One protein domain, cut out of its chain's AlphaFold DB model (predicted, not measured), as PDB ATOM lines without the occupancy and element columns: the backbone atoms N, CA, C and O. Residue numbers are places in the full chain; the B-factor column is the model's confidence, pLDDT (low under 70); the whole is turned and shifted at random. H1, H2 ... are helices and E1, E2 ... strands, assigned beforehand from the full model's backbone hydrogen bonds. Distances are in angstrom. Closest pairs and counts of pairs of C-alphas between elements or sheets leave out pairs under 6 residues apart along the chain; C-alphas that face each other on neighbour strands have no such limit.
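Overview. This is residues 89 to 280 of the 434 residues of an uncharacterized protein of Candidatus Nomurabacteria bacterium GW2011_GWB1_43_7 (UniProt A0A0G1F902). A long, narrow lobe of three helices joins a head made of one strongly twisted, branched sheet. H2 and H3 form a long helical hairpin whose residues 112 to 120 and 157 to 169 meet the sheet, with the shorter H1 beside H2, while the hairpin's turn makes one far end of the long axis. The printed part has 192 residues, with three named helices and then six named strands, H1 H2 H3 E1 E2 E3 E4 E5 E6, and its class is mixed, helices and strands. The sheet is mixed too: E1 and E4 are parallel, its other neighbour pairs antiparallel. The whole is compact, with a radius of gyration of the C-alphas of 17.8 A and spans of 58 by 48 by 30 A.

Along the chain. H1, residues 90 to 101, begins at C-alpha 90 (-37.997, -24.702, -44.422). H2, residues 112 to 138, is 38.6 A long, and H3, residues 145 to 169, is 35.8 A long. E1 is residues 184 to 190 and E2 residues 197 to 204. E3, residues 212 to 221, bends by 84 degrees at residue 216. E4, residues 224 to 234, is 30.8 A long and bends by 51 degrees at residue 231. E5 is residues 240 to 244, and E6, residues 247 to 251, ends at C-alpha 251 (-64.033, -45.641, -36.316).

Arrangement. H1, H2 and H3 form an up and down bundle, each running against the one before. H1 and H2 touch at a shallow tilt of 16 degrees, closest at the C-alphas of Ser 101 and Ile 119, 7.0 A. H2 and H3 touch at 23 degrees, also shallow, closest at the C-alphas of Ile 120 and Ile 158, 6.0 A. H1 and H3 only just touch, with 3 pairs of C-alphas within 8 A, closest at Ala 90 and Leu 147, 5.0 A. In H1, H2 and H3 every O i to N i+4 pair is within hydrogen-bond range. H1 and H2 only graze the sheet; H3 is on it at a height of 8.9 A and runs across the strands, at 81 degrees to E2 on the local plane. E1 has E2 on one side, with N 187 and O 201 at 2.9 A, and E4 on the other, with N 186 and O 227 at 2.8 A. E3 to E6 form a meander, each strand the antiparallel neighbour of the one before: N 215 and O 228 are 2.8 A apart, N 233 and O 241 2.8 A, N 249 and O 242 2.8 A.

Size, cuts and confidence. The C-alphas farthest apart, of Asn 140 and Ala 262, are 59.0 A apart. The printed part has no cut. The link from H3 to E1 is long, and residues 252 to 280 hold no named element. Mean pLDDT of the printed part is 76.5; stretches under 70 include residues 98 to 110 and 171 to 178.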
ATOM      1  N   SER A  89     -37.611 -20.442 -46.869       74.06
ATOM      2  CA  SER A  89     -37.526 -21.067 -45.549       74.06
ATOM      3  C   SER A  89     -37.858 -22.562 -45.617       74.06
ATOM      4  O   SER A  89     -38.416 -23.043 -46.606       74.06
ATOM      5  N   ALA A  90     -37.570 -23.306 -44.545       71.88
ATOM      6  CA  ALA A  90     -37.997 -24.702 -44.422       71.88
ATOM      7  C   ALA A  90     -39.528 -24.850 -44.526       71.88
ATOM      8  O   ALA A  90     -40.024 -25.769 -45.175       71.88
ATOM      9  N   ASP A  91     -40.287 -23.899 -43.973       68.25
ATOM     10  CA  ASP A  91     -41.749 -23.876 -44.078       68.25
ATOM     11  C   ASP A  91     -42.232 -23.694 -45.524       68.25
ATOM     12  O   ASP A  91     -43.249 -24.275 -45.912       68.25
ATOM     13  N   ASP A  92     -41.513 -22.922 -46.347       67.62
ATOM     14  CA  ASP A  92     -41.842 -22.770 -47.767       67.62
ATOM     15  C   ASP A  92     -41.652 -24.088 -48.515       67.62
ATOM     16  O   ASP A  92     -42.530 -24.496 -49.278       67.62
ATOM     17  N   PHE A  93     -40.548 -24.793 -48.257       74.12
ATOM     18  CA  PHE A  93     -40.303 -26.104 -48.851       74.12
ATOM     19  C   PHE A  93     -41.273 -27.172 -48.361       74.12
ATOM     20  O   PHE A  93     -41.728 -27.986 -49.163       74.12
ATOM     21  N   LYS A  94     -41.683 -27.127 -47.093       73.06
ATOM     22  CA  LYS A  94     -42.722 -28.011 -46.561       73.06
ATOM     23  C   LYS A  94     -44.064 -27.791 -47.256       73.06
ATOM     24  O   LYS A  94     -44.732 -28.752 -47.621       73.06
ATOM     25  N   ARG A  95     -44.433 -26.537 -47.538       66.19
ATOM     26  CA  ARG A  95     -45.635 -26.228 -48.336       66.19
ATOM     27  C   ARG A  95     -45.511 -26.707 -49.777       66.19
ATOM     28  O   ARG A  95     -46.497 -27.191 -50.327       66.19
ATOM     29  N   ILE A  96     -44.331 -26.582 -50.387       67.56
ATOM     30  CA  ILE A  96     -44.073 -27.123 -51.729       67.56
ATOM     31  C   ILE A  96     -44.244 -28.641 -51.702       67.56
ATOM     32  O   ILE A  96     -45.032 -29.160 -52.491       67.56
ATOM     33  N   GLN A  97     -43.609 -29.326 -50.747       71.62
ATOM     34  CA  GLN A  97     -43.764 -30.757 -50.514       71.62
ATOM     35  C   GLN A  97     -45.231 -31.143 -50.358       71.62
ATOM     36  O   GLN A  97     -45.680 -32.039 -51.060       71.62
ATOM     37  N   ASP A  98     -45.997 -30.473 -49.500       65.88
ATOM     38  CA  ASP A  98     -47.420 -30.762 -49.300       65.88
ATOM     39  C   ASP A  98     -48.232 -30.540 -50.586       65.88
ATOM     40  O   ASP A  98     -49.124 -31.327 -50.909       65.88
ATOM     41  N   SER A  99     -47.896 -29.496 -51.352       57.31
ATOM     42  CA  SER A  99     -48.589 -29.150 -52.595       57.31
ATOM     43  C   SER A  99     -48.343 -30.144 -53.730       57.31
ATOM     44  O   SER A  99     -49.233 -30.327 -54.558       57.31
ATOM     45  N   ILE A 100     -47.176 -30.796 -53.759       58.22
ATOM     46  CA  ILE A 100     -46.852 -31.819 -54.763       58.22
ATOM     47  C   ILE A 100     -47.110 -33.239 -54.259       58.22
ATOM     48  O   ILE A 100     -47.308 -34.147 -55.056       58.22
ATOM     49  N   SER A 101     -47.182 -33.440 -52.936       56.94
ATOM     50  CA  SER A 101     -47.374 -34.768 -52.341       56.94
ATOM     51  C   SER A 101     -48.621 -35.448 -52.893       56.94
ATOM     52  O   SER A 101     -48.594 -36.653 -53.114       56.94
ATOM     53  N   PHE A 102     -49.686 -34.697 -53.176       60.59
ATOM     54  CA  PHE A 102     -50.871 -35.218 -53.851       60.59
ATOM     55  C   PHE A 102     -50.800 -34.945 -55.349       60.59
ATOM     56  O   PHE A 102     -51.329 -33.946 -55.836       60.59
ATOM     57  N   ASN A 103     -50.165 -35.870 -56.062       55.28
ATOM     58  CA  ASN A 103     -50.068 -35.826 -57.510       55.28
ATOM     59  C   ASN A 103     -51.450 -35.729 -58.179       55.28
ATOM     60  O   ASN A 103     -52.391 -36.442 -57.805       55.28
ATOM     61  N   ASP A 104     -51.556 -34.844 -59.174       51.97
ATOM     62  CA  ASP A 104     -52.757 -34.656 -59.985       51.97
ATOM     63  C   ASP A 104     -53.008 -35.945 -60.787       51.97
ATOM     64  O   ASP A 104     -52.125 -36.438 -61.487       51.97
ATOM     65  N   ILE A 105     -54.188 -36.557 -60.640       50.19
ATOM     66  CA  ILE A 105     -54.438 -37.922 -61.136       50.19
ATOM     67  C   ILE A 105     -54.583 -37.929 -62.660       50.19
ATOM     68  O   ILE A 105     -55.696 -37.943 -63.183       50.19
ATOM     69  N   ASP A 106     -53.488 -37.925 -63.402       51.91
ATOM     70  CA  ASP A 106     -53.506 -38.295 -64.818       51.91
ATOM     71  C   ASP A 106     -53.473 -39.827 -64.967       51.91
ATOM     72  O   ASP A 106     -53.312 -40.559 -63.987       51.91
ATOM     73  N   ALA A 107     -53.722 -40.349 -66.175       48.59
ATOM     74  CA  ALA A 107     -53.900 -41.793 -66.403       48.59
ATOM     75  C   ALA A 107     -52.714 -42.645 -65.897       48.59
ATOM     76  O   ALA A 107     -52.911 -43.788 -65.487       48.59
ATOM     77  N   GLU A 108     -51.512 -42.067 -65.860       50.97
ATOM     78  CA  GLU A 108     -50.281 -42.695 -65.373       50.97
ATOM     79  C   GLU A 108     -50.225 -42.822 -63.838       50.97
ATOM     80  O   GLU A 108     -49.668 -43.799 -63.340       50.97
ATOM     81  N   PHE A 109     -50.879 -41.927 -63.084       56.50
ATOM     82  CA  PHE A 109     -50.880 -41.908 -61.610       56.50
ATOM     83  C   PHE A 109     -51.829 -42.920 -60.963       56.50
ATOM     84  O   PHE A 109     -51.751 -43.187 -59.764       56.50
ATOM     85  N   ARG A 110     -52.739 -43.513 -61.744       64.06
ATOM     86  CA  ARG A 110     -53.640 -44.567 -61.253       64.06
ATOM     87  C   ARG A 110     -52.950 -45.919 -61.093       64.06
ATOM     88  O   ARG A 110     -53.528 -46.803 -60.455       64.06
ATOM     89  N   ASN A 111     -51.736 -46.062 -61.630       77.38
ATOM     90  CA  ASN A 111     -50.838 -47.166 -61.330       77.38
ATOM     91  C   ASN A 111     -50.035 -46.831 -60.054       77.38
ATOM     92  O   ASN A 111     -49.188 -45.938 -60.090       77.38
ATOM     93  N   PRO A 112     -50.245 -47.553 -58.941       78.00
ATOM     94  CA  PRO A 112     -49.527 -47.317 -57.688       78.00
ATOM     95  C   PRO A 112     -47.998 -47.434 -57.807       78.00
ATOM     96  O   PRO A 112     -47.281 -46.808 -57.031       78.00
ATOM     97  N   TRP A 113     -47.498 -48.220 -58.767       82.19
ATOM     98  CA  TRP A 113     -46.068 -48.311 -59.062       82.19
ATOM     99  C   TRP A 113     -45.528 -46.992 -59.627       82.19
ATOM    100  O   TRP A 113     -44.580 -46.426 -59.091       82.19
ATOM    101  N   ASN A 114     -46.186 -46.453 -60.654       80.25
ATOM    102  CA  ASN A 114     -45.807 -45.174 -61.260       80.25
ATOM    103  C   ASN A 114     -45.962 -44.014 -60.266       80.25
ATOM    104  O   ASN A 114     -45.178 -43.065 -60.288       80.25
ATOM    105  N   LEU A 115     -46.965 -44.092 -59.382       79.25
ATOM    106  CA  LEU A 115     -47.141 -43.139 -58.290       79.25
ATOM    107  C   LEU A 115     -45.915 -43.127 -57.365       79.25
ATOM    108  O   LEU A 115     -45.423 -42.051 -57.043       79.25
ATOM    109  N   LEU A 116     -45.405 -44.301 -56.973       83.81
ATOM    110  CA  LEU A 116     -44.195 -44.413 -56.152       83.81
ATOM    111  C   LEU A 116     -42.988 -43.755 -56.832       83.81
ATOM    112  O   LEU A 116     -42.318 -42.929 -56.219       83.81
ATOM    113  N   GLU A 117     -42.739 -44.086 -58.101       81.38
ATOM    114  CA  GLU A 117     -41.617 -43.530 -58.873       81.38
ATOM    115  C   GLU A 117     -41.706 -42.008 -59.017       81.38
ATOM    116  O   GLU A 117     -40.710 -41.306 -58.842       81.38
ATOM    117  N   SER A 118     -42.906 -41.490 -59.285       77.00
ATOM    118  CA  SER A 118     -43.131 -40.053 -59.452       77.00
ATOM    119  C   SER A 118     -42.881 -39.286 -58.156       77.00
ATOM    120  O   SER A 118     -42.230 -38.246 -58.181       77.00
ATOM    121  N   ILE A 119     -43.331 -39.820 -57.015       80.12
ATOM    122  CA  ILE A 119     -43.133 -39.186 -55.704       80.12
ATOM    123  C   ILE A 119     -41.656 -39.137 -55.328       80.12
ATOM    124  O   ILE A 119     -41.207 -38.118 -54.807       80.12
ATOM    125  N   ILE A 120     -40.907 -40.216 -55.574       80.88
ATOM    126  CA  ILE A 120     -39.458 -40.245 -55.327       80.88
ATOM    127  C   ILE A 120     -38.788 -39.132 -56.135       80.88
ATOM    128  O   ILE A 120     -38.135 -38.264 -55.564       80.88
ATOM    129  N   LEU A 121     -39.063 -39.079 -57.439       75.25
ATOM    130  CA  LEU A 121     -38.481 -38.088 -58.343       75.25
ATOM    131  C   LEU A 121     -38.861 -36.642 -57.981       75.25
ATOM    132  O   LEU A 121     -38.064 -35.718 -58.141       75.25
ATOM    133  N   GLU A 122     -40.081 -36.418 -57.504       73.50
ATOM    134  CA  GLU A 122     -40.530 -35.111 -57.026       73.50
ATOM    135  C   GLU A 122     -39.866 -34.698 -55.712       73.50
ATOM    136  O   GLU A 122     -39.460 -33.543 -55.562       73.50
ATOM    137  N   LYS A 123     -39.710 -35.634 -54.773       79.44
ATOM    138  CA  LYS A 123     -39.009 -35.390 -53.511       79.44
ATOM    139  C   LYS A 123     -37.518 -35.145 -53.729       79.44
ATOM    140  O   LYS A 123     -36.994 -34.219 -53.121       79.44
ATOM    141  N   ASP A 124     -36.877 -35.877 -54.641       75.38
ATOM    142  CA  ASP A 124     -35.488 -35.636 -55.054       75.38
ATOM    143  C   ASP A 124     -35.299 -34.211 -55.579       75.38
ATOM    144  O   ASP A 124     -34.339 -33.525 -55.229       75.38
ATOM    145  N   ARG A 125     -36.244 -33.725 -56.393       69.19
ATOM    146  CA  ARG A 125     -36.212 -32.344 -56.892       69.19
ATOM    147  C   ARG A 125     -36.319 -31.324 -55.763       69.19
ATOM    148  O   ARG A 125     -35.543 -30.374 -55.760       69.19
ATOM    149  N   ILE A 126     -37.225 -31.528 -54.801       76.25
ATOM    150  CA  ILE A 126     -37.301 -30.645 -53.627       76.25
ATOM    151  C   ILE A 126     -35.996 -30.699 -52.835       76.25
ATOM    152  O   ILE A 126     -35.509 -29.654 -52.423       76.25
ATOM    153  N   LEU A 127     -35.419 -31.885 -52.623       81.00
ATOM    154  CA  LEU A 127     -34.180 -32.027 -51.862       81.00
ATOM    155  C   LEU A 127     -33.050 -31.217 -52.504       81.00
ATOM    156  O   LEU A 127     -32.366 -30.472 -51.809       81.00
ATOM    157  N   LEU A 128     -32.905 -31.289 -53.829       73.12
ATOM    158  CA  LEU A 128     -31.949 -30.458 -54.565       73.12
ATOM    159  C   LEU A 128     -32.224 -28.958 -54.381       73.12
ATOM    160  O   LEU A 128     -31.294 -28.196 -54.128       73.12
ATOM    161  N   ASP A 129     -33.491 -28.539 -54.439       74.00
ATOM    162  CA  ASP A 129     -33.872 -27.141 -54.222       74.00
ATOM    163  C   ASP A 129     -33.561 -26.653 -52.788       74.00
ATOM    164  O   ASP A 129     -33.181 -25.495 -52.596       74.00
ATOM    165  N   VAL A 130     -33.703 -27.522 -51.780       77.56
ATOM    166  CA  VAL A 130     -33.362 -27.230 -50.376       77.56
ATOM    167  C   VAL A 130     -31.850 -27.115 -50.203       77.56
ATOM    168  O   VAL A 130     -31.384 -26.168 -49.573       77.56
ATOM    169  N   LEU A 131     -31.074 -28.035 -50.788       77.88
ATOM    170  CA  LEU A 131     -29.609 -27.989 -50.754       77.88
ATOM    171  C   LEU A 131     -29.073 -26.712 -51.413       77.88
ATOM    172  O   LEU A 131     -28.155 -26.086 -50.887       77.88
ATOM    173  N   ASP A 132     -29.695 -26.279 -52.512       72.88
ATOM    174  CA  ASP A 132     -29.392 -25.003 -53.163       72.88
ATOM    175  C   ASP A 132     -29.677 -23.799 -52.241       72.88
ATOM    176  O   ASP A 132     -28.907 -22.832 -52.218       72.88
ATOM    177  N   ALA A 133     -30.759 -23.850 -51.456       74.62
ATOM    178  CA  ALA A 133     -31.077 -22.817 -50.473       74.62
ATOM    179  C   ALA A 133     -30.065 -22.788 -49.313       74.62
ATOM    180  O   ALA A 133     -29.604 -21.708 -48.942       74.62
ATOM    181  N   ILE A 134     -29.675 -23.958 -48.790       76.00
ATOM    182  CA  ILE A 134     -28.641 -24.098 -47.750       76.00
ATOM    183  C   ILE A 134     -27.309 -23.533 -48.249       76.00
ATOM    184  O   ILE A 134     -26.711 -22.702 -47.569       76.00
ATOM    185  N   GLU A 135     -26.870 -23.927 -49.451       73.50
ATOM    186  CA  GLU A 135     -25.620 -23.443 -50.050       73.50
ATOM    187  C   GLU A 135     -25.615 -21.912 -50.139       73.50
ATOM    188  O   GLU A 135     -24.634 -21.263 -49.769       73.50
ATOM    189  N   SER A 136     -26.722 -21.321 -50.600       72.38
ATOM    190  CA  SER A 136     -26.821 -19.871 -50.746       72.38
ATOM    191  C   SER A 136     -26.837 -19.134 -49.408       72.38
ATOM    192  O   SER A 136     -26.219 -18.076 -49.311       72.38
ATOM    193  N   LYS A 137     -27.553 -19.646 -48.404       77.50
ATOM    194  CA  LYS A 137     -27.654 -19.008 -47.083       77.50
ATOM    195  C   LYS A 137     -26.363 -19.136 -46.287       77.50
ATOM    196  O   LYS A 137     -25.882 -18.146 -45.743       77.50
ATOM    197  N   SER A 138     -25.743 -20.313 -46.319       72.12
ATOM    198  CA  SER A 138     -24.433 -20.548 -45.711       72.12
ATOM    199  C   SER A 138     -23.361 -19.624 -46.304       72.12
ATOM    200  O   SER A 138     -22.562 -19.057 -45.565       72.12
ATOM    201  N   ALA A 139     -23.387 -19.378 -47.621       68.06
ATOM    202  CA  ALA A 139     -22.468 -18.439 -48.273       68.06
ATOM    203  C   ALA A 139     -22.651 -16.966 -47.850       68.06
ATOM    204  O   ALA A 139     -21.758 -16.155 -48.101       68.06
ATOM    205  N   ASN A 140     -23.786 -16.622 -47.231       69.56
ATOM    206  CA  ASN A 140     -24.110 -15.286 -46.729       69.56
ATOM    207  C   ASN A 140     -24.049 -15.190 -45.190       69.56
ATOM    208  O   ASN A 140     -24.530 -14.202 -44.637       69.56
ATOM    209  N   ASP A 141     -23.492 -16.196 -44.501       73.19
ATOM    210  CA  ASP A 141     -23.479 -16.306 -43.033       73.19
ATOM    211  C   ASP A 141     -24.891 -16.268 -42.394       73.19
ATOM    212  O   ASP A 141     -25.077 -15.794 -41.270       73.19
ATOM    213  N   GLU A 142     -25.908 -16.756 -43.112       76.69
ATOM    214  CA  GLU A 142     -27.282 -16.885 -42.611       76.69
ATOM    215  C   GLU A 142     -27.504 -18.237 -41.907       76.69
ATOM    216  O   GLU A 142     -26.849 -19.233 -42.217       76.69
ATOM    217  N   ASP A 143     -28.464 -18.284 -40.977       80.88
ATOM    218  CA  ASP A 143     -28.861 -19.523 -40.300       80.88
ATOM    219  C   ASP A 143     -29.532 -20.517 -41.266       80.88
ATOM    220  O   ASP A 143     -30.428 -20.163 -42.045       80.88
ATOM    221  N   VAL A 144     -29.098 -21.775 -41.185       86.25
ATOM    222  CA  VAL A 144     -29.531 -22.885 -42.043       86.25
ATOM    223  C   VAL A 144     -30.074 -24.083 -41.265       86.25
ATOM    224  O   VAL A 144     -30.579 -25.003 -41.901       86.25
ATOM    225  N   GLU A 145     -30.066 -24.076 -39.924       87.88
ATOM    226  CA  GLU A 145     -30.389 -25.255 -39.094       87.88
ATOM    227  C   GLU A 145     -31.755 -25.875 -39.449       87.88
ATOM    228  O   GLU A 145     -31.904 -27.092 -39.594       87.88
ATOM    229  N   SER A 146     -32.766 -25.025 -39.652       84.50
ATOM    230  CA  SER A 146     -34.112 -25.472 -40.039       84.50
ATOM    231  C   SER A 146     -34.172 -26.094 -41.439       84.50
ATOM    232  O   SER A 146     -34.949 -27.024 -41.661       84.50
ATOM    233  N   LEU A 147     -33.363 -25.602 -42.382       80.44
ATOM    234  CA  LEU A 147     -33.276 -26.147 -43.738       80.44
ATOM    235  C   LEU A 147     -32.510 -27.469 -43.750       80.44
ATOM    236  O   LEU A 147     -32.937 -28.390 -44.435       80.44
ATOM    237  N   GLU A 148     -31.427 -27.577 -42.978       85.75
ATOM    238  CA  GLU A 148     -30.660 -28.818 -42.816       85.75
ATOM    239  C   GLU A 148     -31.519 -29.912 -42.179       85.75
ATOM    240  O   GLU A 148     -31.629 -31.005 -42.727       85.75
ATOM    241  N   THR A 149     -32.240 -29.586 -41.100       88.19
ATOM    242  CA  THR A 149     -33.184 -30.518 -40.461       88.19
ATOM    243  C   THR A 149     -34.246 -31.002 -41.454       88.19
ATOM    244  O   THR A 149     -34.547 -32.192 -41.526       88.19
ATOM    245  N   PHE A 150     -34.806 -30.089 -42.254       86.06
ATOM    246  CA  PHE A 150     -35.786 -30.447 -43.276       86.06
ATOM    247  C   PHE A 150     -35.179 -31.299 -44.403       86.06
ATOM    248  O   PHE A 150     -35.819 -32.248 -44.859       86.06
ATOM    249  N   ALA A 151     -33.955 -30.993 -44.844       85.81
ATOM    250  CA  ALA A 151     -33.238 -31.775 -45.849       85.81
ATOM    251  C   ALA A 151     -32.995 -33.212 -45.370       85.81
ATOM    252  O   ALA A 151     -33.256 -34.147 -46.125       85.81
ATOM    253  N   ASP A 152     -32.583 -33.388 -44.112       86.56
ATOM    254  CA  ASP A 152     -32.369 -34.700 -43.498       86.56
ATOM    255  C   ASP A 152     -33.676 -35.503 -43.403       86.56
ATOM    256  O   ASP A 152     -33.723 -36.676 -43.786       86.56
ATOM    257  N   GLU A 153     -34.768 -34.877 -42.949       87.19
ATOM    258  CA  GLU A 153     -36.090 -35.515 -42.901       87.19
ATOM    259  C   GLU A 153     -36.575 -35.943 -44.294       87.19
ATOM    260  O   GLU A 153     -37.141 -37.033 -44.457       87.19
ATOM    261  N   LEU A 154     -36.356 -35.090 -45.302       84.88
ATOM    262  CA  LEU A 154     -36.744 -35.342 -46.685       84.88
ATOM    263  C   LEU A 154     -35.908 -36.464 -47.308       84.88
ATOM    264  O   LEU A 154     -36.492 -37.372 -47.902       84.88
ATOM    265  N   ALA A 155     -34.585 -36.440 -47.126       86.56
ATOM    266  CA  ALA A 155     -33.663 -37.472 -47.596       86.56
ATOM    267  C   ALA A 155     -33.995 -38.838 -46.981       86.56
ATOM    268  O   ALA A 155     -34.171 -39.813 -47.705       86.56
ATOM    269  N   GLN A 156     -34.223 -38.895 -45.664       88.44
ATOM    270  CA  GLN A 156     -34.647 -40.127 -44.996       88.44
ATOM    271  C   GLN A 156     -35.977 -40.654 -45.561       88.44
ATOM    272  O   GLN A 156     -36.167 -41.858 -45.722       88.44
ATOM    273  N   GLY A 157     -36.926 -39.759 -45.855       86.31
ATOM    274  CA  GLY A 157     -38.193 -40.133 -46.479       86.31
ATOM    275  C   GLY A 157     -38.033 -40.676 -47.904       86.31
ATOM    276  O   GLY A 157     -38.781 -41.574 -48.287       86.31
ATOM    277  N   ILE A 158     -37.081 -40.150 -48.680       85.19
ATOM    278  CA  ILE A 158     -36.737 -40.642 -50.024       85.19
ATOM    279  C   ILE A 158     -36.117 -42.037 -49.932       85.19
ATOM    280  O   ILE A 158     -36.603 -42.946 -50.601       85.19
ATOM    281  N   ASP A 159     -35.132 -42.231 -49.054       87.56
ATOM    282  CA  ASP A 159     -34.461 -43.521 -48.852       87.56
ATOM    283  C   ASP A 159     -35.458 -44.628 -48.480       87.56
ATOM    284  O   ASP A 159     -35.419 -45.729 -49.032       87.56
ATOM    285  N   GLU A 160     -36.410 -44.330 -47.591       91.12
ATOM    286  CA  GLU A 160     -37.481 -45.262 -47.218       91.12
ATOM    287  C   GLU A 160     -38.365 -45.634 -48.426       91.12
ATOM    288  O   GLU A 160     -38.750 -46.796 -48.593       91.12
ATOM    289  N   LEU A 161     -38.689 -44.671 -49.295       89.81
ATOM    290  CA  LEU A 161     -39.480 -44.916 -50.505       89.81
ATOM    291  C   LEU A 161     -38.697 -45.699 -51.568       89.81
ATOM    292  O   LEU A 161     -39.277 -46.553 -52.242       89.81
ATOM    293  N   ASP A 162     -37.395 -45.461 -51.698       87.88
ATOM    294  CA  ASP A 162     -36.507 -46.211 -52.587       87.88
ATOM    295  C   ASP A 162     -36.299 -47.654 -52.104       87.88
ATOM    296  O   ASP A 162     -36.298 -48.599 -52.907       87.88
ATOM    297  N   GLU A 163     -36.200 -47.854 -50.788       89.56
ATOM    298  CA  GLU A 163     -36.192 -49.181 -50.181       89.56
ATOM    299  C   GLU A 163     -37.511 -49.906 -50.474       89.56
ATOM    300  O   GLU A 163     -37.498 -51.046 -50.951       89.56
ATOM    301  N   LEU A 164     -38.654 -49.233 -50.285       90.69
ATOM    302  CA  LEU A 164     -39.965 -49.768 -50.652       90.69
ATOM    303  C   LEU A 164     -40.024 -50.130 -52.144       90.69
ATOM    304  O   LEU A 164     -40.457 -51.233 -52.480       90.69
ATOM    305  N   ARG A 165     -39.564 -49.247 -53.043       89.56
ATOM    306  CA  ARG A 165     -39.523 -49.498 -54.496       89.56
ATOM    307  C   ARG A 165     -38.709 -50.745 -54.806       89.56
ATOM    308  O   ARG A 165     -39.159 -51.604 -55.559       89.56
ATOM    309  N   THR A 166     -37.535 -50.874 -54.198       87.12
ATOM    310  CA  THR A 166     -36.644 -52.027 -54.378       87.12
ATOM    311  C   THR A 166     -37.296 -53.317 -53.884       87.12
ATOM    312  O   THR A 166     -37.272 -54.335 -54.577       87.12
ATOM    313  N   GLN A 167     -37.933 -53.280 -52.710       86.62
ATOM    314  CA  GLN A 167     -38.638 -54.429 -52.147       86.62
ATOM    315  C   GLN A 167     -39.822 -54.853 -53.028       86.62
ATOM    316  O   GLN A 167     -39.972 -56.040 -53.312       86.62
ATOM    317  N   LEU A 168     -40.619 -53.901 -53.522       85.31
ATOM    318  CA  LEU A 168     -41.758 -54.159 -54.410       85.31
ATOM    319  C   LEU A 168     -41.341 -54.577 -55.834       85.31
ATOM    320  O   LEU A 168     -42.079 -55.314 -56.489       85.31
ATOM    321  N   GLY A 169     -40.192 -54.108 -56.330       78.56
ATOM    322  CA  GLY A 169     -39.676 -54.382 -57.680       78.56
ATOM    323  C   GLY A 169     -39.171 -55.808 -57.884       78.56
ATOM    324  O   GLY A 169     -39.059 -56.280 -59.016       78.56
ATOM    325  N   ASN A 170     -38.943 -56.538 -56.794       73.38
ATOM    326  CA  ASN A 170     -38.642 -57.963 -56.823       73.38
ATOM    327  C   ASN A 170     -39.928 -58.765 -57.112       73.38
ATOM    328  O   ASN A 170     -40.519 -59.401 -56.242       73.38
ATOM    329  N   ALA A 171     -40.364 -58.721 -58.377       53.66
ATOM    330  CA  ALA A 171     -41.674 -59.146 -58.888       53.66
ATOM    331  C   ALA A 171     -42.056 -60.632 -58.679       53.66
ATOM    332  O   ALA A 171     -43.160 -61.036 -59.030       53.66
ATOM    333  N   ASN A 172     -41.180 -61.447 -58.083       55.31
ATOM    334  CA  ASN A 172     -41.379 -62.887 -57.886       55.31
ATOM    335  C   ASN A 172     -41.393 -63.326 -56.411       55.31
ATOM    336  O   ASN A 172     -41.446 -64.525 -56.138       55.31
ATOM    337  N   THR A 173     -41.318 -62.404 -55.446       55.00
ATOM    338  CA  THR A 173     -41.098 -62.787 -54.038       55.00
ATOM    339  C   THR A 173     -42.387 -62.933 -53.230       55.00
ATOM    340  O   THR A 173     -42.433 -63.723 -52.284       55.00
ATOM    341  N   TYR A 174     -43.455 -62.213 -53.581       63.12
ATOM    342  CA  TYR A 174     -44.662 -62.177 -52.757       63.12
ATOM    343  C   TYR A 174     -45.788 -63.004 -53.367       63.12
ATOM    344  O   TYR A 174     -46.338 -62.690 -54.418       63.12
ATOM    345  N   THR A 175     -46.192 -64.063 -52.658       62.44
ATOM    346  CA  THR A 175     -47.511 -64.656 -52.897       62.44
ATOM    347  C   THR A 175     -48.561 -63.579 -52.629       62.44
ATOM    348  O   THR A 175     -48.530 -62.985 -51.547       62.44
ATOM    349  N   ALA A 176     -49.476 -63.364 -53.582       58.88
ATOM    350  CA  ALA A 176     -50.551 -62.381 -53.474       58.88
ATOM    351  C   ALA A 176     -51.180 -62.408 -52.071       58.88
ATOM    352  O   ALA A 176     -51.756 -63.409 -51.638       58.88
ATOM    353  N   GLY A 177     -50.989 -61.310 -51.347       56.31
ATOM    354  CA  GLY A 177     -51.593 -61.053 -50.053       56.31
ATOM    355  C   GLY A 177     -50.977 -61.695 -48.814       56.31
ATOM    356  O   GLY A 177     -51.624 -61.713 -47.767       56.31
ATOM    357  N   LYS A 178     -49.734 -62.185 -48.890       66.12
ATOM    358  CA  LYS A 178     -48.983 -62.633 -47.699       66.12
ATOM    359  C   LYS A 178     -48.077 -61.568 -47.081       66.12
ATOM    360  O   LYS A 178     -47.640 -61.748 -45.947       66.12
ATOM    361  N   LYS A 179     -47.777 -60.482 -47.799       80.12
ATOM    362  CA  LYS A 179     -46.920 -59.395 -47.311       80.12
ATOM    363  C   LYS A 179     -47.695 -58.084 -47.293       80.12
ATOM    364  O   LYS A 179     -48.187 -57.648 -48.329       80.12
ATOM    365  N   THR A 180     -47.749 -57.469 -46.118       81.19
ATOM    366  CA  THR A 180     -48.263 -56.113 -45.919       81.19
ATOM    367  C   THR A 180     -47.109 -55.209 -45.501       81.19
ATOM    368  O   THR A 180     -46.293 -55.595 -44.661       81.19
ATOM    369  N   PHE A 181     -47.037 -54.021 -46.091       87.69
ATOM    370  CA  PHE A 181     -46.083 -52.972 -45.739       87.69
ATOM    371  C   PHE A 181     -46.743 -51.956 -44.802       87.69
ATOM    372  O   PHE A 181     -47.093 -50.857 -45.209       87.69
ATOM    373  N   ASP A 182     -46.942 -52.333 -43.534       86.44
ATOM    374  CA  ASP A 182     -47.622 -51.489 -42.532       86.44
ATOM    375  C   ASP A 182     -46.831 -50.228 -42.121       86.44
ATOM    376  O   ASP A 182     -47.377 -49.323 -41.484       86.44
ATOM    377  N   THR A 183     -45.548 -50.156 -42.479       90.31
ATOM    378  CA  THR A 183     -44.692 -48.976 -42.287       90.31
ATOM    379  C   THR A 183     -44.932 -47.888 -43.329       90.31
ATOM    380  O   THR A 183     -44.428 -46.784 -43.153       90.31
ATOM    381  N   PHE A 184     -45.716 -48.174 -44.370       92.25
ATOM    382  CA  PHE A 184     -46.099 -47.230 -45.414       92.25
ATOM    383  C   PHE A 184     -47.617 -47.142 -45.529       92.25
ATOM    384  O   PHE A 184     -48.352 -48.067 -45.180       92.25
ATOM    385  N   MET A 185     -48.094 -46.021 -46.057       91.56
ATOM    386  CA  MET A 185     -49.498 -45.804 -46.360       91.56
ATOM    387  C   MET A 185     -49.656 -45.112 -47.701       91.56
ATOM    388  O   MET A 185     -48.886 -44.220 -48.055       91.56
ATOM    389  N   ILE A 186     -50.718 -45.481 -48.408       89.81
ATOM    390  CA  ILE A 186     -51.234 -44.695 -49.519       89.81
ATOM    391  C   ILE A 186     -52.230 -43.695 -48.948       89.81
ATOM    392  O   ILE A 186     -53.347 -44.063 -48.584       89.81
ATOM    393  N   ALA A 187     -51.818 -42.436 -48.837       87.88
ATOM    394  CA  ALA A 187     -52.690 -41.353 -48.407       87.88
ATOM    395  C   ALA A 187     -53.471 -40.834 -49.617       87.88
ATOM    396  O   ALA A 187     -52.896 -40.344 -50.587       87.88
ATOM    397  N   VAL A 188     -54.794 -40.948 -49.568       85.19
ATOM    398  CA  VAL A 188     -55.687 -40.574 -50.667       85.19
ATOM    399  C   VAL A 188     -56.400 -39.278 -50.308       85.19
ATOM    400  O   VAL A 188     -57.112 -39.225 -49.312       85.19
ATOM    401  N   ASN A 189     -56.223 -38.230 -51.109       79.50
ATOM    402  CA  ASN A 189     -56.950 -36.974 -50.957       79.50
ATOM    403  C   ASN A 189     -58.309 -37.086 -51.660       79.50
ATOM    404  O   ASN A 189     -58.394 -37.059 -52.893       79.50
ATOM    405  N   SER A 190     -59.367 -37.268 -50.872       73.25
ATOM    406  CA  SER A 190     -60.743 -37.346 -51.357       73.25
ATOM    407  C   SER A 190     -61.416 -35.971 -51.431       73.25
ATOM    408  O   SER A 190     -61.092 -35.032 -50.702       73.25
ATOM    409  N   ASP A 191     -62.364 -35.837 -52.359       65.81
ATOM    410  CA  ASP A 191     -63.206 -34.641 -52.487       65.81
ATOM    411  C   ASP A 191     -64.073 -34.436 -51.220       65.81
ATOM    412  O   ASP A 191     -64.451 -35.438 -50.604       65.81
ATOM    413  N   PRO A 192     -64.452 -33.201 -50.818       54.94
ATOM    414  CA  PRO A 192     -65.259 -32.966 -49.617       54.94
ATOM    415  C   PRO A 192     -66.648 -33.608 -49.694       54.94
ATOM    416  O   PRO A 192     -67.247 -33.921 -48.668       54.94
ATOM    417  N   ASP A 193     -67.163 -33.837 -50.908       57.69
ATOM    418  CA  ASP A 193     -68.413 -34.568 -51.126       57.69
ATOM    419  C   ASP A 193     -68.242 -36.100 -51.124       57.69
ATOM    420  O   ASP A 193     -69.216 -36.842 -51.275       57.69
ATOM    421  N   GLY A 194     -67.003 -36.569 -50.953       59.06
ATOM    422  CA  GLY A 194     -66.617 -37.962 -50.795       59.06
ATOM    423  C   GLY A 194     -66.584 -38.779 -52.081       59.06
ATOM    424  O   GLY A 194     -66.075 -39.896 -52.058       59.06
ATOM    425  N   LYS A 195     -67.106 -38.272 -53.208       63.59
ATOM    426  CA  LYS A 195     -67.402 -39.077 -54.413       63.59
ATOM    427  C   LYS A 195     -66.255 -39.211 -55.408       63.59
ATOM    428  O   LYS A 195     -66.393 -39.955 -56.373       63.59
ATOM    429  N   GLY A 196     -65.156 -38.490 -55.222       71.31
ATOM    430  CA  GLY A 196     -64.013 -38.523 -56.133       71.31
ATOM    431  C   GLY A 196     -62.685 -38.456 -55.399       71.31
ATOM    432  O   GLY A 196     -62.635 -38.185 -54.197       71.31
ATOM    433  N   ILE A 197     -61.614 -38.708 -56.146       73.75
ATOM    434  CA  ILE A 197     -60.242 -38.551 -55.666       73.75
ATOM    435  C   ILE A 197     -59.619 -37.355 -56.392       73.75
ATOM    436  O   ILE A 197     -59.764 -37.229 -57.613       73.75
ATOM    437  N   LYS A 198     -58.950 -36.489 -55.626       69.69
ATOM    438  CA  LYS A 198     -58.175 -35.338 -56.111       69.69
ATOM    439  C   LYS A 198     -56.719 -35.700 -56.377       69.69
ATOM    440  O   LYS A 198     -56.150 -35.274 -57.370       69.69
ATOM    441  N   GLY A 199     -56.147 -36.528 -55.507       75.00
ATOM    442  CA  GLY A 199     -54.776 -37.008 -55.619       75.00
ATOM    443  C   GLY A 199     -54.497 -38.143 -54.645       75.00
ATOM    444  O   GLY A 199     -55.304 -38.440 -53.760       75.00
ATOM    445  N   ALA A 200     -53.347 -38.777 -54.800       80.19
ATOM    446  CA  ALA A 200     -52.851 -39.771 -53.862       80.19
ATOM    447  C   ALA A 200     -51.345 -39.604 -53.679       80.19
ATOM    448  O   ALA A 200     -50.665 -39.047 -54.538       80.19
ATOM    449  N   THR A 201     -50.846 -40.097 -52.553       83.50
ATOM    450  CA  THR A 201     -49.426 -40.144 -52.229       83.50
ATOM    451  C   THR A 201     -49.085 -41.463 -51.552       83.50
ATOM    452  O   THR A 201     -49.970 -42.121 -51.005       83.50
ATOM    453  N   ILE A 202     -47.810 -41.834 -51.554       87.94
ATOM    454  CA  ILE A 202     -47.258 -42.937 -50.773       87.94
ATOM    455  C   ILE A 202     -46.264 -42.325 -49.802       87.94
ATOM    456  O   ILE A 202     -45.328 -41.641 -50.211       87.94
ATOM    457  N   VAL A 203     -46.489 -42.550 -48.513       87.62
ATOM    458  CA  VAL A 203     -45.658 -41.993 -47.447       87.62
ATOM    459  C   VAL A 203     -45.377 -43.040 -46.378       87.62
ATOM    460  O   VAL A 203     -46.222 -43.906 -46.124       87.62
ATOM    461  N   PRO A 204     -44.224 -42.957 -45.703       89.62
ATOM    462  CA  PRO A 204     -44.012 -43.652 -44.446       89.62
ATOM    463  C   PRO A 204     -45.095 -43.292 -43.426       89.62
ATOM    464  O   PRO A 204     -45.511 -42.138 -43.325       89.62
ATOM    465  N   THR A 205     -45.518 -44.253 -42.605       87.62
ATOM    466  CA  THR A 205     -46.565 -44.058 -41.588       87.62
ATOM    467  C   THR A 205     -46.227 -42.925 -40.612       87.62
ATOM    468  O   THR A 205     -47.124 -42.216 -40.159       87.62
ATOM    469  N   ARG A 206     -44.937 -42.712 -40.308       85.00
ATOM    470  CA  ARG A 206     -44.467 -41.613 -39.441       85.00
ATOM    471  C   ARG A 206     -44.654 -40.221 -40.060       85.00
ATOM    472  O   ARG A 206     -44.716 -39.245 -39.326       85.00
ATOM    473  N   LEU A 207     -44.741 -40.147 -41.390       81.69
ATOM    474  CA  LEU A 207     -44.917 -38.921 -42.172       81.69
ATOM    475  C   LEU A 207     -46.358 -38.762 -42.674       81.69
ATOM    476  O   LEU A 207     -46.621 -37.965 -43.574       81.69
ATOM    477  N   LEU A 208     -47.302 -39.533 -42.124       82.06
ATOM    478  CA  LEU A 208     -48.702 -39.424 -42.506       82.06
ATOM    479  C   LEU A 208     -49.226 -38.010 -42.172       82.06
ATOM    480  O   LEU A 208     -49.066 -37.566 -41.031       82.06
ATOM    481  N   PRO A 209     -49.875 -37.306 -43.121       73.81
ATOM    482  CA  PRO A 209     -50.368 -35.959 -42.870       73.81
ATOM    483  C   PRO A 209     -51.363 -35.906 -41.707       73.81
ATOM    484  O   PRO A 209     -52.161 -36.824 -41.486       73.81
ATOM    485  N   THR A 210     -51.355 -34.794 -40.973       73.38
ATOM    486  CA  THR A 210     -52.300 -34.591 -39.867       73.38
ATOM    487  C   THR A 210     -53.740 -34.650 -40.381       73.38
ATOM    488  O   THR A 210     -54.061 -34.103 -41.432       73.38
ATOM    489  N   GLY A 211     -54.620 -35.323 -39.636       76.06
ATOM    490  CA  GLY A 211     -56.024 -35.497 -40.017       76.06
ATOM    491  C   GLY A 211     -56.286 -36.687 -40.943       76.06
ATOM    492  O   GLY A 211     -57.449 -36.971 -41.229       76.06
ATOM    493  N   TYR A 212     -55.254 -37.423 -41.366       85.88
ATOM    494  CA  TYR A 212     -55.420 -38.697 -42.062       85.88
ATOM    495  C   TYR A 212     -55.479 -39.860 -41.073       85.88
ATOM    496  O   TYR A 212     -54.791 -39.874 -40.054       85.88
ATOM    497  N   GLN A 213     -56.286 -40.869 -41.394       87.38
ATOM    498  CA  GLN A 213     -56.403 -42.088 -40.600       87.38
ATOM    499  C   GLN A 213     -56.400 -43.317 -41.505       87.38
ATOM    500  O   GLN A 213     -57.025 -43.331 -42.570       87.38
ATOM    501  N   ARG A 214     -55.710 -44.372 -41.059       91.31
ATOM    502  CA  ARG A 214     -55.682 -45.674 -41.732       91.31
ATOM    503  C   ARG A 214     -57.092 -46.254 -41.853       91.31
ATOM    504  O   ARG A 214     -57.847 -46.277 -40.882       91.31
ATOM    505  N   THR A 215     -57.399 -46.798 -43.021       89.00
ATOM    506  CA  THR A 215     -58.599 -47.588 -43.315       89.00
ATOM    507  C   THR A 215     -58.322 -49.091 -43.225       89.00
ATOM    508  O   THR A 215     -57.179 -49.531 -43.082       89.00
ATOM    509  N   ASN A 216     -59.375 -49.901 -43.300       85.94
ATOM    510  CA  ASN A 216     -59.271 -51.344 -43.498       85.94
ATOM    511  C   ASN A 216     -58.938 -51.739 -44.949       85.94
ATOM    512  O   ASN A 216     -58.802 -52.930 -45.215       85.94
ATOM    513  N   GLU A 217     -58.810 -50.773 -45.861       85.88
ATOM    514  CA  GLU A 217     -58.459 -51.009 -47.257       85.88
ATOM    515  C   GLU A 217     -56.944 -51.090 -47.463       85.88
ATOM    516  O   GLU A 217     -56.137 -50.530 -46.709       85.88
ATOM    517  N   SER A 218     -56.559 -51.748 -48.553       87.25
ATOM    518  CA  SER A 218     -55.187 -51.765 -49.045       87.25
ATOM    519  C   SER A 218     -55.151 -51.825 -50.567       87.25
ATOM    520  O   SER A 218     -56.032 -52.413 -51.192       87.25
ATOM    521  N   VAL A 219     -54.095 -51.263 -51.148       84.25
ATOM    522  CA  VAL A 219     -53.752 -51.403 -52.569       84.25
ATOM    523  C   VAL A 219     -52.798 -52.569 -52.746       84.25
ATOM    524  O   VAL A 219     -51.940 -52.802 -51.896       84.25
ATOM    525  N   THR A 220     -52.922 -53.274 -53.869       81.75
ATOM    526  CA  THR A 220     -51.971 -54.319 -54.258       81.75
ATOM    527  C   THR A 220     -50.928 -53.766 -55.227       81.75
ATOM    528  O   THR A 220     -51.293 -53.260 -56.284       81.75
ATOM    529  N   ILE A 221     -49.641 -53.911 -54.901       82.25
ATOM    530  CA  ILE A 221     -48.510 -53.608 -55.791       82.25
ATOM    531  C   ILE A 221     -47.632 -54.853 -55.875       82.25
ATOM    532  O   ILE A 221     -47.145 -55.324 -54.848       82.25
ATOM    533  N   ASN A 222     -47.476 -55.430 -57.072       79.25
ATOM    534  CA  ASN A 222     -46.699 -56.659 -57.307       79.25
ATOM    535  C   ASN A 222     -46.981 -57.784 -56.280       79.25
ATOM    536  O   ASN A 222     -46.081 -58.479 -55.817       79.25
ATOM    537  N   GLY A 223     -48.253 -57.948 -55.889       77.25
ATOM    538  CA  GLY A 223     -48.706 -58.979 -54.943       77.25
ATOM    539  C   GLY A 223     -48.576 -58.634 -53.451       77.25
ATOM    540  O   GLY A 223     -49.102 -59.381 -52.620       77.25
ATOM    541  N   ALA A 224     -47.942 -57.515 -53.098       84.06
ATOM    542  CA  ALA A 224     -47.887 -56.999 -51.733       84.06
ATOM    543  C   ALA A 224     -48.991 -55.968 -51.462       84.06
ATOM    544  O   ALA A 224     -49.437 -55.273 -52.374       84.06
ATOM    545  N   TYR A 225     -49.416 -55.856 -50.203       87.00
ATOM    546  CA  TYR A 225     -50.421 -54.888 -49.772       87.00
ATOM    547  C   TYR A 225     -49.794 -53.653 -49.129       87.00
ATOM    548  O   TYR A 225     -48.987 -53.773 -48.206       87.00
ATOM    549  N   ILE A 226     -50.246 -52.472 -49.549       89.12
ATOM    550  CA  ILE A 226     -49.978 -51.204 -48.861       89.12
ATOM    551  C   ILE A 226     -51.300 -50.664 -48.300       89.12
ATOM    552  O   ILE A 226     -52.253 -50.503 -49.069       89.12
ATOM    553  N   PRO A 227     -51.404 -50.416 -46.981       91.25
ATOM    554  CA  PRO A 227     -52.599 -49.841 -46.366       91.25
ATOM    555  C   PRO A 227     -52.982 -48.478 -46.950       91.25
ATOM    556  O   PRO A 227     -52.121 -47.699 -47.352       91.25
ATOM    557  N   VAL A 228     -54.277 -48.161 -46.934       90.00
ATOM    558  CA  VAL A 228     -54.806 -46.870 -47.400       90.00
ATOM    559  C   VAL A 228     -55.181 -45.987 -46.214       90.00
ATOM    560  O   VAL A 228     -55.795 -46.464 -45.258       90.00
ATOM    561  N   ALA A 229     -54.875 -44.697 -46.292       90.25
ATOM    562  CA  ALA A 229     -55.304 -43.677 -45.345       90.25
ATOM    563  C   ALA A 229     -56.098 -42.572 -46.050       90.25
ATOM    564  O   ALA A 229     -55.798 -42.212 -47.187       90.25
ATOM    565  N   ILE A 230     -57.098 -42.021 -45.362       86.31
ATOM    566  CA  ILE A 230     -57.962 -40.955 -45.889       86.31
ATOM    567  C   ILE A 230     -58.134 -39.823 -44.872       86.31
ATOM    568  O   ILE A 230     -57.987 -40.079 -43.671       86.31
ATOM    569  N   PRO A 231     -58.479 -38.600 -45.319       83.38
ATOM    570  CA  PRO A 231     -58.852 -37.503 -44.441       83.38
ATOM    571  C   PRO A 231     -60.023 -37.877 -43.536       83.38
ATOM    572  O   PRO A 231     -60.959 -38.573 -43.947       83.38
ATOM    573  N   THR A 232     -59.987 -37.370 -42.307       81.50
ATOM    574  CA  THR A 232     -61.008 -37.633 -41.296       81.50
ATOM    575  C   THR A 232     -61.508 -36.390 -40.593       81.50
ATOM    576  O   THR A 232     -60.811 -35.392 -40.440       81.50
ATOM    577  N   ILE A 233     -62.742 -36.499 -40.113       79.25
ATOM    578  CA  ILE A 233     -63.389 -35.553 -39.216       79.25
ATOM    579  C   ILE A 233     -63.693 -36.292 -37.916       79.25
ATOM    580  O   ILE A 233     -64.238 -37.398 -37.933       79.25
ATOM    581  N   VAL A 234     -63.356 -35.666 -36.790       77.62
ATOM    582  CA  VAL A 234     -63.678 -36.162 -35.450       77.62
ATOM    583  C   VAL A 234     -64.929 -35.446 -34.951       77.62
ATOM    584  O   VAL A 234     -64.985 -34.217 -34.942       77.62
ATOM    585  N   ASP A 235     -65.953 -36.197 -34.553       75.94
ATOM    586  CA  ASP A 235     -67.156 -35.615 -33.966       75.94
ATOM    587  C   ASP A 235     -66.948 -35.207 -32.497       75.94
ATOM    588  O   ASP A 235     -65.952 -35.532 -31.847       75.94
ATOM    589  N   LYS A 236     -67.944 -34.519 -31.927       76.50
ATOM    590  CA  LYS A 236     -67.923 -34.081 -30.518       76.50
ATOM    591  C   LYS A 236     -67.825 -35.234 -29.506       76.50
ATOM    592  O   LYS A 236     -67.594 -34.981 -28.330       76.50
ATOM    593  N   LYS A 237     -68.064 -36.477 -29.930       79.56
ATOM    594  CA  LYS A 237     -67.996 -37.692 -29.108       79.56
ATOM    595  C   LYS A 237     -66.686 -38.462 -29.333       79.56
ATOM    596  O   LYS A 237     -66.552 -39.558 -28.796       79.56
ATOM    597  N   GLY A 238     -65.748 -37.913 -30.108       78.69
ATOM    598  CA  GLY A 238     -64.462 -38.533 -30.425       78.69
ATOM    599  C   GLY A 238     -64.517 -39.587 -31.533       78.69
ATOM    600  O   GLY A 238     -63.487 -40.186 -31.832       78.69
ATOM    601  N   LYS A 239     -65.679 -39.820 -32.158       82.88
ATOM    602  CA  LYS A 239     -65.806 -40.769 -33.270       82.88
ATOM    603  C   LYS A 239     -65.252 -40.153 -34.537       82.88
ATOM    604  O   LYS A 239     -65.493 -38.977 -34.808       82.88
ATOM    605  N   THR A 240     -64.569 -40.961 -35.335       83.88
ATOM    606  CA  THR A 240     -63.949 -40.485 -36.567       83.88
ATOM    607  C   THR A 240     -64.696 -40.983 -37.792       83.88
ATOM    608  O   THR A 240     -65.222 -42.101 -37.834       83.88
ATOM    609  N   TYR A 241     -64.769 -40.106 -38.787       82.38
ATOM    610  CA  TYR A 241     -65.475 -40.316 -40.042       82.38
ATOM    611  C   TYR A 241     -64.568 -39.894 -41.186       82.38
ATOM    612  O   TYR A 241     -63.980 -38.820 -41.129       82.38
ATOM    613  N   GLY A 242     -64.487 -40.707 -42.230       80.62
ATOM    614  CA  GLY A 242     -63.797 -40.365 -43.472       80.62
ATOM    615  C   GLY A 242     -64.633 -40.799 -44.667       80.62
ATOM    616  O   GLY A 242     -65.523 -41.643 -44.526       80.62
ATOM    617  N   SER A 243     -64.371 -40.231 -45.841       79.81
ATOM    618  CA  SER A 243     -65.050 -40.646 -47.068       79.81
ATOM    619  C   SER A 243     -64.087 -40.929 -48.210       79.81
ATOM    620  O   SER A 243     -63.071 -40.252 -48.360       79.81
ATOM    621  N   LEU A 244     -64.422 -41.955 -48.995       79.50
ATOM    622  CA  LEU A 244     -63.660 -42.423 -50.145       79.50
ATOM    623  C   LEU A 244     -64.616 -43.080 -51.154       79.50
ATOM    624  O   LEU A 244     -65.352 -43.994 -50.788       79.50
ATOM    625  N   GLY A 245     -64.643 -42.611 -52.407       71.12
ATOM    626  CA  GLY A 245     -65.480 -43.197 -53.475       71.12
ATOM    627  C   GLY A 245     -66.986 -43.208 -53.181       71.12
ATOM    628  O   GLY A 245     -67.689 -44.164 -53.492       71.12
ATOM    629  N   GLY A 246     -67.482 -42.180 -52.496       70.56
ATOM    630  CA  GLY A 246     -68.872 -42.038 -52.061       70.56
ATOM    631  C   GLY A 246     -69.227 -42.873 -50.830       70.56
ATOM    632  O   GLY A 246     -70.358 -42.796 -50.351       70.56
ATOM    633  N   GLN A 247     -68.277 -43.646 -50.298       79.81
ATOM    634  CA  GLN A 247     -68.461 -44.457 -49.102       79.81
ATOM    635  C   GLN A 247     -68.029 -43.707 -47.851       79.81
ATOM    636  O   GLN A 247     -67.110 -42.890 -47.892       79.81
ATOM    637  N   VAL A 248     -68.691 -43.990 -46.729       82.88
ATOM    638  CA  VAL A 248     -68.376 -43.388 -45.427       82.88
ATOM    639  C   VAL A 248     -67.759 -44.443 -44.523       82.88
ATOM    640  O   VAL A 248     -68.430 -45.387 -44.097       82.88
ATOM    641  N   TYR A 249     -66.492 -44.237 -44.194       88.00
ATOM    642  CA  TYR A 249     -65.743 -45.040 -43.249       88.00
ATOM    643  C   TYR A 249     -65.894 -44.471 -41.841       88.00
ATOM    644  O   TYR A 249     -65.997 -43.256 -41.656       88.00
ATOM    645  N   LYS A 250     -65.911 -45.352 -40.836       88.94
ATOM    646  CA  LYS A 250     -66.104 -44.959 -39.434       88.94
ATOM    647  C   LYS A 250     -65.134 -45.686 -38.513       88.94
ATOM    648  O   LYS A 250     -64.860 -46.868 -38.729       88.94
ATOM    649  N   ALA A 251     -64.695 -45.015 -37.455       89.38
ATOM    650  CA  ALA A 251     -64.033 -45.641 -36.316       89.38
ATOM    651  C   ALA A 251     -64.520 -45.047 -34.986       89.38
ATOM    652  O   ALA A 251     -65.142 -43.983 -34.932       89.38
ATOM    653  N   SER A 252     -64.285 -45.786 -33.900       88.31
ATOM    654  CA  SER A 252     -64.637 -45.368 -32.539       88.31
ATOM    655  C   SER A 252     -63.780 -44.215 -32.024       88.31
ATOM    656  O   SER A 252     -64.237 -43.485 -31.152       88.31
ATOM    657  N   ASP A 253     -62.567 -44.080 -32.552       85.31
ATOM    658  CA  ASP A 253     -61.537 -43.132 -32.138       85.31
ATOM    659  C   ASP A 253     -60.488 -42.973 -33.256       85.31
ATOM    660  O   ASP A 253     -60.560 -43.630 -34.298       85.31
ATOM    661  N   THR A 254     -59.500 -42.106 -33.034       79.75
ATOM    662  CA  THR A 254     -58.405 -41.810 -33.974       79.75
ATOM    663  C   THR A 254     -57.345 -42.913 -34.078       79.75
ATOM    664  O   THR A 254     -56.510 -42.866 -34.979       79.75
ATOM    665  N   LYS A 255     -57.343 -43.904 -33.175       85.25
ATOM    666  CA  LYS A 255     -56.336 -44.981 -33.123       85.25
ATOM    667  C   LYS A 255     -56.798 -46.246 -33.844       85.25
ATOM    668  O   LYS A 255     -55.982 -47.046 -34.293       85.25
ATOM    669  N   THR A 256     -58.105 -46.442 -33.939       87.31
ATOM    670  CA  THR A 256     -58.716 -47.623 -34.541       87.31
ATOM    671  C   THR A 256     -58.824 -47.445 -36.053       87.31
ATOM    672  O   THR A 256     -59.288 -46.399 -36.486       87.31
ATOM    673  N   PRO A 257     -58.464 -48.428 -36.898       88.25
ATOM    674  CA  PRO A 257     -58.640 -48.285 -38.339       88.25
ATOM    675  C   PRO A 257     -60.092 -47.984 -38.715       88.25
ATOM    676  O   PRO A 257     -61.023 -48.628 -38.219       88.25
ATOM    677  N   LEU A 258     -60.265 -47.029 -39.621       88.00
ATOM    678  CA  LEU A 258     -61.528 -46.700 -40.262       88.00
ATOM    679  C   LEU A 258     -62.072 -47.915 -41.009       88.00
ATOM    680  O   LEU A 258     -61.349 -48.540 -41.783       88.00
ATOM    681  N   ARG A 259     -63.349 -48.240 -40.805       86.69
ATOM    682  CA  ARG A 259     -63.988 -49.386 -41.459       86.69
ATOM    683  C   ARG A 259     -65.144 -48.961 -42.343       86.69
ATOM    684  O   ARG A 259     -66.031 -48.228 -41.902       86.69
ATOM    685  N   TYR A 260     -65.159 -49.501 -43.552       75.19
ATOM    686  CA  TYR A 260     -66.320 -49.553 -44.427       75.19
ATOM    687  C   TYR A 260     -66.554 -51.017 -44.808       75.19
ATOM    688  O   TYR A 260     -65.700 -51.643 -45.426       75.19
ATOM    689  N   ARG A 261     -67.695 -51.571 -44.369       61.78
ATOM    690  CA  ARG A 261     -68.049 -53.004 -44.471       61.78
ATOM    691  C   ARG A 261     -66.964 -53.963 -43.926       61.78
ATOM    692  O   ARG A 261     -65.906 -53.563 -43.451       61.78
ATOM    693  N   ALA A 262     -67.283 -55.255 -43.877       49.91
ATOM    694  CA  ALA A 262     -66.338 -56.316 -43.522       49.91
ATOM    695  C   ALA A 262     -65.733 -56.889 -44.813       49.91
ATOM    696  O   ALA A 262     -66.112 -57.978 -45.238       49.91
ATOM    697  N   GLU A 263     -64.874 -56.128 -45.488       53.31
ATOM    698  CA  GLU A 263     -64.260 -56.563 -46.750       53.31
ATOM    699  C   GLU A 263     -62.830 -57.086 -46.563       53.31
ATOM    700  O   GLU A 263     -62.163 -56.816 -45.559       53.31
ATOM    701  N   LYS A 264     -62.412 -57.944 -47.503       56.56
ATOM    702  CA  LYS A 264     -61.090 -58.580 -47.524       56.56
ATOM    703  C   LYS A 264     -60.038 -57.544 -47.958       56.56
ATOM    704  O   LYS A 264     -60.344 -56.751 -48.835       56.56
ATOM    705  N   PRO A 265     -58.804 -57.581 -47.423       55.09
ATOM    706  CA  PRO A 265     -57.712 -56.718 -47.883       55.09
ATOM    707  C   PRO A 265     -57.498 -56.804 -49.405       55.09
ATOM    708  O   PRO A 265     -57.679 -57.874 -49.987       55.09
ATOM    709  N   GLY A 266     -57.059 -55.707 -50.028       55.12
ATOM    710  CA  GLY A 266     -56.699 -55.652 -51.454       55.12
ATOM    711  C   GLY A 266     -57.826 -55.255 -52.415       55.12
ATOM    712  O   GLY A 266     -57.630 -55.318 -53.625       55.12
ATOM    713  N   THR A 267     -58.993 -54.865 -51.903       67.69
ATOM    714  CA  THR A 267     -60.180 -54.466 -52.683       67.69
ATOM    715  C   THR A 267     -60.101 -53.060 -53.263       67.69
ATOM    716  O   THR A 267     -60.783 -52.758 -54.243       67.69
ATOM    717  N   PHE A 268     -59.266 -52.193 -52.692       75.31
ATOM    718  CA  PHE A 268     -59.156 -50.820 -53.152       75.31
ATOM    719  C   PHE A 268     -58.278 -50.727 -54.404       75.31
ATOM    720  O   PHE A 268     -57.073 -50.989 -54.379       75.31
ATOM    721  N   ASN A 269     -58.905 -50.329 -55.510       75.62
ATOM    722  CA  ASN A 269     -58.262 -50.152 -56.803       75.62
ATOM    723  C   ASN A 269     -58.350 -48.686 -57.254       75.62
ATOM    724  O   ASN A 269     -59.383 -48.251 -57.759       75.62
ATOM    725  N   LEU A 270     -57.242 -47.943 -57.136       71.19
ATOM    726  CA  LEU A 270     -57.111 -46.557 -57.627       71.19
ATOM    727  C   LEU A 270     -57.413 -46.409 -59.128       71.19
ATOM    728  O   LEU A 270     -57.790 -45.326 -59.586       71.19
ATOM    729  N   SER A 271     -57.268 -47.486 -59.901       71.25
ATOM    730  CA  SER A 271     -57.579 -47.503 -61.332       71.25
ATOM    731  C   SER A 271     -59.074 -47.620 -61.640       71.25
ATOM    732  O   SER A 271     -59.461 -47.399 -62.787       71.25
ATOM    733  N   ASP A 272     -59.929 -47.914 -60.656       73.88
ATOM    734  CA  ASP A 272     -61.377 -47.963 -60.866       73.88
ATOM    735  C   ASP A 272     -61.950 -46.544 -60.999       73.88
ATOM    736  O   ASP A 272     -62.310 -45.881 -60.029       73.88
ATOM    737  N   THR A 273     -62.005 -46.054 -62.236       71.19
ATOM    738  CA  THR A 273     -62.511 -44.714 -62.573       71.19
ATOM    739  C   THR A 273     -64.023 -44.568 -62.403       71.19
ATOM    740  O   THR A 273     -64.507 -43.438 -62.350       71.19
ATOM    741  N   ILE A 274     -64.761 -45.679 -62.306       72.00
ATOM    742  CA  ILE A 274     -66.214 -45.679 -62.112       72.00
ATOM    743  C   ILE A 274     -66.521 -45.417 -60.637       72.00
ATOM    744  O   ILE A 274     -67.369 -44.583 -60.323       72.00
ATOM    745  N   ILE A 275     -65.813 -46.103 -59.737       70.62
ATOM    746  CA  ILE A 275     -65.964 -45.932 -58.286       70.62
ATOM    747  C   ILE A 275     -65.210 -44.685 -57.798       70.62
ATOM    748  O   ILE A 275     -65.684 -43.975 -56.909       70.62
ATOM    749  N   TYR A 276     -64.058 -44.385 -58.404       73.88
ATOM    750  CA  TYR A 276     -63.165 -43.291 -58.024       73.88
ATOM    751  C   TYR A 276     -62.893 -42.340 -59.204       73.88
ATOM    752  O   TYR A 276     -61.764 -42.273 -59.724       73.88
ATOM    753  N   PRO A 277     -63.905 -41.581 -59.664       69.62
ATOM    754  CA  PRO A 277     -63.717 -40.611 -60.734       69.62
ATOM    755  C   PRO A 277     -62.700 -39.538 -60.324       69.62
ATOM    756  O   PRO A 277     -62.657 -39.112 -59.164       69.62
ATOM    757  N   LYS A 278     -61.873 -39.092 -61.287       67.62
ATOM    758  CA  LYS A 278     -61.008 -37.920 -61.082       67.62
ATOM    759  C   LYS A 278     -61.929 -36.732 -60.861       67.62
ATOM    760  O   LYS A 278     -62.769 -36.440 -61.714       67.62
ATOM    761  N   LYS A 279     -61.746 -36.034 -59.748       65.19
ATOM    762  CA  LYS A 279     -62.382 -34.744 -59.535       65.19
ATOM    763  C   LYS A 279     -61.314 -33.690 -59.363       65.19
ATOM    764  O   LYS A 279     -60.415 -33.850 -58.549       65.19
ATOM    765  N   LYS A 280     -61.443 -32.610 -60.133       58.47
ATOM    766  CA  LYS A 280     -60.722 -31.375 -59.833       58.47
ATOM    767  C   LYS A 280     -61.204 -30.872 -58.488       58.47
ATOM    768  O   LYS A 280     -62.395 -31.011 -58.197       58.47
TER     769      LYS A 280